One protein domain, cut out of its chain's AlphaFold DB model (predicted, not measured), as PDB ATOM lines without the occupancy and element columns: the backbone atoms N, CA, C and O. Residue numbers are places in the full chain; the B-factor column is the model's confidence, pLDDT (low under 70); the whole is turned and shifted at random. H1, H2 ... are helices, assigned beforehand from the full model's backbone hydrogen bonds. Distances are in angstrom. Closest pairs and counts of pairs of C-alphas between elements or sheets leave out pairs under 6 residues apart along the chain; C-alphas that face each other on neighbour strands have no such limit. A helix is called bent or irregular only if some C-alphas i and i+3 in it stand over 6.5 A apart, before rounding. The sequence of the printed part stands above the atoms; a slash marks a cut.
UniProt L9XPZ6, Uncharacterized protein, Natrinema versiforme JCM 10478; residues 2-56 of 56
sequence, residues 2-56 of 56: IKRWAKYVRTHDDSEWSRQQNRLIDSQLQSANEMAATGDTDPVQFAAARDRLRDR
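What this domain is: This is residues 2 to 56 of the 56 residues of an uncharacterized protein of Natrinema versiforme JCM 10478 (UniProt L9XPZ6). The longest helix, H2, makes the base of a wide, open U, with the short helix H1 as an arm at one end and H3 as an arm at the other end, both on the same side of that base. H1 stands roughly square to H2, while H3 slants back over the far part of H2; the space between the arms is empty and no helix touches another. The printed part has 55 residues, with three named helices in the order H1, H2, H3 and no named strand, and its class is all helix. The whole is extended, with a radius of gyration of the C-alphas of 16.9 A, and its flat outline spans 43 by 26 by 14 A.

Where its parts are: H2 covers residues 14 to 37, from Asp 14 to Ala 37, and measures 33.5 A from first to last C-alpha. It runs from C-alpha 14 at (-11.189, 14.268, -51.471) to C-alpha 37 at (-33.962, 37.982, -45.231). Before it comes H1, residues 2 to 10, which begins with C-alpha 2 at (-16.520, 0.631, -39.853) and is 12.3 A long. After it comes H3, residues 43 to 54, 16.7 A long, which ends with C-alpha 54 at (-39.185, 14.097, -38.178). No helix is bent or irregular.

How they stand to each other: H2 touches no helix. H1 and H2 are apart, with no C-alpha of the one within 8 A of the other, although a tight link of 3 residues, 11 to 13, joins them. H2 and H3 are apart as well, with no C-alpha of the one within 8 A of the other, and they too are joined by a tight link, the 5 residues 38 to 42. H1 and H3 are apart. No two of the helices form a hairpin. In H1 and H3 every O i to N i+4 pair is within hydrogen-bond range; in H2 18 of 20 such pairs are.

The domain as a whole: The two C-alphas farthest apart are those of Lys 3 and Gly 39, at 45.6 A, while the first and last printed C-alphas, of Ile 2 and Arg 56, are 28.6 A apart. Residues 18 to 31, which belong to H2, stand free, and so do residues 10 to 16, of which 14 to 16 belong to H2. Residues 2 to 8 of H1 stand free as well, as do residues 47 to 56, of which 47 to 54 belong to H3. The printed part has no cut and no long link, and it ends at residue 56, the chain's last residue. The mean pLDDT of the printed part is 78.7; residues 39 to 41, residue 43 and residue 56 are under 70.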
ATOM      1  N   ILE A   2     -17.391  -0.564 -39.742       78.19
ATOM      2  CA  ILE A   2     -16.520   0.631 -39.853       78.19
ATOM      3  C   ILE A   2     -15.322   0.469 -40.804       78.19
ATOM      4  O   ILE A   2     -15.070   1.346 -41.621       78.19
ATOM      5  N   LYS A   3     -14.614  -0.671 -40.780       88.19
ATOM      6  CA  LYS A   3     -13.440  -0.897 -41.652       88.19
ATOM      7  C   LYS A   3     -13.772  -0.869 -43.150       88.19
ATOM      8  O   LYS A   3     -12.948  -0.444 -43.952       88.19
ATOM      9  N   ARG A   4     -14.970  -1.322 -43.528       81.31
ATOM     10  CA  ARG A   4     -15.415  -1.384 -44.928       81.31
ATOM     11  C   ARG A   4     -15.799   0.008 -45.430       81.31
ATOM     12  O   ARG A   4     -15.401   0.385 -46.524       81.31
ATOM     13  N   TRP A   5     -16.458   0.787 -44.575       79.25
ATOM     14  CA  TRP A   5     -16.771   2.194 -44.818       79.25
ATOM     15  C   TRP A   5     -15.501   3.050 -44.918       79.25
ATOM     16  O   TRP A   5     -15.303   3.753 -45.898       79.25
ATOM     17  N   ALA A   6     -14.554   2.882 -43.991       82.31
ATOM     18  CA  ALA A   6     -13.280   3.603 -44.014       82.31
ATOM     19  C   ALA A   6     -12.375   3.226 -45.203       82.31
ATOM     20  O   ALA A   6     -11.493   4.000 -45.571       82.31
ATOM     21  N   LYS A   7     -12.541   2.031 -45.786       86.19
ATOM     22  CA  LYS A   7     -11.850   1.642 -47.023       86.19
ATOM     23  C   LYS A   7     -12.510   2.278 -48.245       86.19
ATOM     24  O   LYS A   7     -11.799   2.754 -49.111       86.19
ATOM     25  N   TYR A   8     -13.840   2.320 -48.271       81.62
ATOM     26  CA  TYR A   8     -14.616   2.982 -49.320       81.62
ATOM     27  C   TYR A   8     -14.350   4.492 -49.371       81.62
ATOM     28  O   TYR A   8     -14.122   5.037 -50.443       81.62
ATOM     29  N   VAL A   9     -14.298   5.164 -48.219       77.44
ATOM     30  CA  VAL A   9     -13.956   6.595 -48.144       77.44
ATOM     31  C   VAL A   9     -12.553   6.854 -48.704       77.44
ATOM     32  O   VAL A   9     -12.387   7.737 -49.527       77.44
ATOM     33  N   ARG A  10     -11.559   6.022 -48.354       81.38
ATOM     34  CA  ARG A  10     -10.171   6.162 -48.838       81.38
ATOM     35  C   ARG A  10      -9.977   5.950 -50.342       81.38
ATOM     36  O   ARG A  10      -8.906   6.269 -50.841       81.38
ATOM     37  N   THR A  11     -10.935   5.341 -51.040       86.25
ATOM     38  CA  THR A  11     -10.847   5.137 -52.495       86.25
ATOM     39  C   THR A  11     -11.506   6.255 -53.295       86.25
ATOM     40  O   THR A  11     -11.450   6.206 -54.518       86.25
ATOM     41  N   HIS A  12     -12.151   7.221 -52.637       79.31
ATOM     42  CA  HIS A  12     -12.741   8.383 -53.292       79.31
ATOM     43  C   HIS A  12     -11.825   9.582 -53.080       79.31
ATOM     44  O   HIS A  12     -11.336   9.798 -51.974       79.31
ATOM     45  N   ASP A  13     -11.575  10.329 -54.149       79.00
ATOM     46  CA  ASP A  13     -10.720  11.506 -54.097       79.00
ATOM     47  C   ASP A  13     -11.403  12.620 -53.290       79.00
ATOM     48  O   ASP A  13     -12.571  12.956 -53.528       79.00
ATOM     49  N   ASP A  14     -10.672  13.205 -52.339       75.69
ATOM     50  CA  ASP A  14     -11.189  14.268 -51.471       75.69
ATOM     51  C   ASP A  14     -11.722  15.458 -52.286       75.69
ATOM     52  O   ASP A  14     -12.696  16.093 -51.881       75.69
ATOM     53  N   SER A  15     -11.158  15.741 -53.469       74.38
ATOM     54  CA  SER A  15     -11.608  16.837 -54.336       74.38
ATOM     55  C   SER A  15     -12.953  16.563 -55.019       74.38
ATOM     56  O   SER A  15     -13.684  17.504 -55.352       74.38
ATOM     57  N   GLU A  16     -13.308  15.297 -55.245       72.62
ATOM     58  CA  GLU A  16     -14.613  14.910 -55.789       72.62
ATOM     59  C   GLU A  16     -15.678  14.866 -54.694       72.62
ATOM     60  O   GLU A  16     -16.786  15.377 -54.887       72.62
ATOM     61  N   TRP A  17     -15.333  14.330 -53.519       74.00
ATOM     62  CA  TRP A  17     -16.242  14.304 -52.373       74.00
ATOM     63  C   TRP A  17     -16.533  15.720 -51.863       74.00
ATOM     64  O   TRP A  17     -17.693  16.076 -51.628       74.00
ATOM     65  N   SER A  18     -15.498  16.557 -51.755       78.81
ATOM     66  CA  SER A  18     -15.622  17.949 -51.313       78.81
ATOM     67  C   SER A  18     -16.555  18.748 -52.221       78.81
ATOM     68  O   SER A  18     -17.379  19.505 -51.719       78.81
ATOM     69  N   ARG A  19     -16.532  18.520 -53.541       81.88
ATOM     70  CA  ARG A  19     -17.439  19.203 -54.478       81.88
ATOM     71  C   ARG A  19     -18.914  18.920 -54.199       81.88
ATOM     72  O   ARG A  19     -19.726  19.844 -54.212       81.88
ATOM     73  N   GLN A  20     -19.272  17.662 -53.943       79.00
ATOM     74  CA  GLN A  20     -20.662  17.299 -53.647       79.00
ATOM     75  C   GLN A  20     -21.099  17.834 -52.282       79.00
ATOM     76  O   GLN A  20     -22.213  18.339 -52.141       79.00
ATOM     77  N   GLN A  21     -20.209  17.758 -51.293       81.44
ATOM     78  CA  GLN A  21     -20.485  18.235 -49.946       81.44
ATOM     79  C   GLN A  21     -20.631  19.763 -49.904       81.44
ATOM     80  O   GLN A  21     -21.593  20.253 -49.318       81.44
ATOM     81  N   ASN A  22     -19.758  20.498 -50.598       86.94
ATOM     82  CA  ASN A  22     -19.838  21.954 -50.710       86.94
ATOM     83  C   ASN A  22     -21.150  22.383 -51.358       86.94
ATOM     84  O   ASN A  22     -21.835  23.227 -50.808       86.94
ATOM     85  N   ARG A  23     -21.586  21.724 -52.441       88.88
ATOM     86  CA  ARG A  23     -22.880  22.038 -53.069       88.88
ATOM     87  C   ARG A  23     -24.054  21.918 -52.092       88.88
ATOM     88  O   ARG A  23     -24.988  22.716 -52.141       88.88
ATOM     89  N   LEU A  24     -24.016  20.908 -51.226       89.56
ATOM     90  CA  LEU A  24     -25.060  20.673 -50.233       89.56
ATOM     91  C   LEU A  24     -25.002  21.736 -49.126       89.56
ATOM     92  O   LEU A  24     -26.026  22.339 -48.819       89.56
ATOM     93  N   ILE A  25     -23.809  22.027 -48.604       85.56
ATOM     94  CA  ILE A  25     -23.577  23.086 -47.609       85.56
ATOM     95  C   ILE A  25     -24.010  24.454 -48.148       85.56
ATOM     96  O   ILE A  25     -24.779  25.147 -47.485       85.56
ATOM     97  N   ASP A  26     -23.589  24.807 -49.361       91.81
ATOM     98  CA  ASP A  26     -23.896  26.084 -50.002       91.81
ATOM     99  C   ASP A  26     -25.408  26.265 -50.167       91.81
ATOM    100  O   ASP A  26     -25.939  27.328 -49.851       91.81
ATOM    101  N   SER A  27     -26.130  25.211 -50.572       90.69
ATOM    102  CA  SER A  27     -27.596  25.267 -50.670       90.69
ATOM    103  C   SER A  27     -28.278  25.494 -49.318       90.69
ATOM    104  O   SER A  27     -29.228  26.267 -49.236       90.69
ATOM    105  N   GLN A  28     -27.784  24.869 -48.244       89.00
ATOM    106  CA  GLN A  28     -28.347  25.055 -46.905       89.00
ATOM    107  C   GLN A  28     -28.056  26.458 -46.362       89.00
ATOM    108  O   GLN A  28     -28.935  27.077 -45.765       89.00
ATOM    109  N   LEU A  29     -26.850  26.982 -46.602       90.12
ATOM    110  CA  LEU A  29     -26.490  28.355 -46.247       90.12
ATOM    111  C   LEU A  29     -27.341  29.370 -47.011       90.12
ATOM    112  O   LEU A  29     -27.829  30.328 -46.416       90.12
ATOM    113  N   GLN A  30     -27.555  29.146 -48.310       88.25
ATOM    114  CA  GLN A  30     -28.423  29.986 -49.124       88.25
ATOM    115  C   GLN A  30     -29.855  30.004 -48.572       88.25
ATOM    116  O   GLN A  30     -30.374  31.083 -48.305       88.25
ATOM    117  N   SER A  31     -30.464  28.840 -48.326       85.12
ATOM    118  CA  SER A  31     -31.822  28.778 -47.770       85.12
ATOM    119  C   SER A  31     -31.930  29.445 -46.398       85.12
ATOM    120  O   SER A  31     -32.892  30.162 -46.143       85.12
ATOM    121  N   ALA A  32     -30.936  29.269 -45.521       80.06
ATOM    122  CA  ALA A  32     -30.924  29.927 -44.215       80.06
ATOM    123  C   ALA A  32     -30.847  31.459 -44.338       80.06
ATOM    124  O   ALA A  32     -31.553  32.174 -43.627       80.06
ATOM    125  N   ASN A  33     -30.026  31.968 -45.262       81.94
ATOM    126  CA  ASN A  33     -29.921  33.402 -45.532       81.94
ATOM    127  C   ASN A  33     -31.210  33.969 -46.141       81.94
ATOM    128  O   ASN A  33     -31.627  35.062 -45.768       81.94
ATOM    129  N   GLU A  34     -31.859  33.230 -47.044       85.25
ATOM    130  CA  GLU A  34     -33.154  33.608 -47.618       85.25
ATOM    131  C   GLU A  34     -34.239  33.679 -46.535       85.25
ATOM    132  O   GLU A  34     -34.934  34.688 -46.448       85.25
ATOM    133  N   MET A  35     -34.319  32.682 -45.645       80.75
ATOM    134  CA  MET A  35     -35.246  32.688 -44.504       80.75
ATOM    135  C   MET A  35     -34.995  33.856 -43.539       80.75
ATOM    136  O   MET A  35     -35.936  34.459 -43.027       80.75
ATOM    137  N   ALA A  36     -33.729  34.204 -43.296       76.44
ATOM    138  CA  ALA A  36     -33.374  35.367 -42.488       76.44
ATOM    139  C   ALA A  36     -33.774  36.686 -43.155       76.44
ATOM    140  O   ALA A  36     -34.284  37.585 -42.487       76.44
ATOM    141  N   ALA A  37     -33.589  36.797 -44.470       76.88
ATOM    142  CA  ALA A  37     -33.962  37.982 -45.231       76.88
ATOM    143  C   ALA A  37     -35.486  38.183 -45.313       76.88
ATOM    144  O   ALA A  37     -35.945  39.324 -45.310       76.88
ATOM    145  N   THR A  38     -36.274  37.103 -45.356       80.00
ATOM    146  CA  THR A  38     -37.745  37.176 -45.361       80.00
ATOM    147  C   THR A  38     -38.350  37.404 -43.974       80.00
ATOM    148  O   THR A  38     -39.556  37.612 -43.868       80.00
ATOM    149  N   GLY A  39     -37.535  37.401 -42.912       65.94
ATOM    150  CA  GLY A  39     -38.013  37.511 -41.533       65.94
ATOM    151  C   GLY A  39     -38.634  36.219 -40.987       65.94
ATOM    152  O   GLY A  39     -39.127  36.222 -39.860       65.94
ATOM    153  N   ASP A  40     -38.546  35.106 -41.727       64.50
ATOM    154  CA  ASP A  40     -38.959  33.753 -41.315       64.50
ATOM    155  C   ASP A  40     -37.906  33.086 -40.406       64.50
ATOM    156  O   ASP A  40     -37.579  31.902 -40.512       64.50
ATOM    157  N   THR A  41     -37.353  33.855 -39.472       63.75
ATOM    158  CA  THR A  41     -36.428  33.371 -38.438       63.75
ATOM    159  C   THR A  41     -37.088  33.267 -37.072       63.75
ATOM    160  O   THR A  41     -36.387  33.276 -36.063       63.75
ATOM    161  N   ASP A  42     -38.420  33.171 -37.010       71.00
ATOM    162  CA  ASP A  42     -39.105  32.861 -35.756       71.00
ATOM    163  C   ASP A  42     -38.653  31.464 -35.271       71.00
ATOM    164  O   ASP A  42     -38.971  30.446 -35.907       71.00
ATOM    165  N   PRO A  43     -37.917  31.379 -34.144       66.44
ATOM    166  CA  PRO A  43     -37.388  30.113 -33.651       66.44
ATOM    167  C   PRO A  43     -38.492  29.106 -33.301       66.44
ATOM    168  O   PRO A  43     -38.255  27.897 -33.344       66.44
ATOM    169  N   VAL A  44     -39.703  29.581 -32.984       73.00
ATOM    170  CA  VAL A  44     -40.865  28.736 -32.685       73.00
ATOM    171  C   VAL A  44     -41.399  28.085 -33.962       73.00
ATOM    172  O   VAL A  44     -41.655  26.879 -33.978       73.00
ATOM    173  N   GLN A  45     -41.506  28.847 -35.056       70.00
ATOM    174  CA  GLN A  45     -41.949  28.327 -36.356       70.00
ATOM    175  C   GLN A  45     -40.931  27.345 -36.948       70.00
ATOM    176  O   GLN A  45     -41.313  26.285 -37.452       70.00
ATOM    177  N   PHE A  46     -39.632  27.639 -36.816       70.94
ATOM    178  CA  PHE A  46     -38.560  26.736 -37.238       70.94
ATOM    179  C   PHE A  46     -38.605  25.394 -36.488       70.94
ATOM    180  O   PHE A  46     -38.564  24.329 -37.113       70.94
ATOM    181  N   ALA A  47     -38.748  25.424 -35.157       75.00
ATOM    182  CA  ALA A  47     -38.862  24.209 -34.349       75.00
ATOM    183  C   ALA A  47     -40.083  23.364 -34.757       75.00
ATOM    184  O   ALA A  47     -39.959  22.154 -34.954       75.00
ATOM    185  N   ALA A  48     -41.233  24.005 -34.988       75.25
ATOM    186  CA  ALA A  48     -42.458  23.331 -35.411       75.25
ATOM    187  C   ALA A  48     -42.382  22.728 -36.830       75.25
ATOM    188  O   ALA A  48     -43.043  21.725 -37.115       75.25
ATOM    189  N   ALA A  49     -41.621  23.335 -37.747       75.06
ATOM    190  CA  ALA A  49     -41.382  22.788 -39.084       75.06
ATOM    191  C   ALA A  49     -40.432  21.577 -39.043       75.06
ATOM    192  O   ALA A  49     -40.710  20.552 -39.671       75.06
ATOM    193  N   ARG A  50     -39.351  21.666 -38.258       77.12
ATOM    194  CA  ARG A  50     -38.401  20.568 -38.036       77.12
ATOM    195  C   ARG A  50     -39.085  19.331 -37.453       77.12
ATOM    196  O   ARG A  50     -38.846  18.226 -37.932       77.12
ATOM    197  N   ASP A  51     -39.925  19.508 -36.436       82.38
ATOM    198  CA  ASP A  51     -40.568  18.383 -35.752       82.38
ATOM    199  C   ASP A  51     -41.571  17.667 -36.682       82.38
ATOM    200  O   ASP A  51     -41.570  16.442 -36.762       82.38
ATOM    201  N   ARG A  52     -42.294  18.411 -37.534       75.81
ATOM    202  CA  ARG A  52     -43.162  17.837 -38.584       75.81
ATOM    203  C   ARG A  52     -42.419  17.009 -39.638       75.81
ATOM    204  O   ARG A  52     -42.992  16.067 -40.175       75.81
ATOM    205  N   LEU A  53     -41.175  17.365 -39.965       74.81
ATOM    206  CA  LEU A  53     -40.327  16.597 -40.887       74.81
ATOM    207  C   LEU A  53     -39.778  15.311 -40.259       74.81
ATOM    208  O   LEU A  53     -39.405  14.400 -40.988       74.81
ATOM    209  N   ARG A  54     -39.705  15.246 -38.927       73.88
ATOM    210  CA  ARG A  54     -39.185  14.097 -38.178       73.88
ATOM    211  C   ARG A  54     -40.245  13.018 -37.927       73.88
ATOM    212  O   ARG A  54     -39.883  11.858 -37.756       73.88
ATOM    213  N   ASP A  55     -41.520  13.398 -37.938       72.81
ATOM    214  CA  ASP A  55     -42.667  12.505 -37.723       72.81
ATOM    215  C   ASP A  55     -43.206  11.862 -39.021       72.81
ATOM    216  O   ASP A  55     -44.274  11.244 -39.014       72.81
ATOM    217  N   ARG A  56     -42.490  12.006 -40.143       56.16
ATOM    218  CA  ARG A  56     -42.874  11.511 -41.472       56.16
ATOM    219  C   ARG A  56     -41.848  10.525 -42.018       56.16
ATOM    220  O   ARG A  56     -42.292   9.553 -42.665       56.16
TER     221      ARG A  56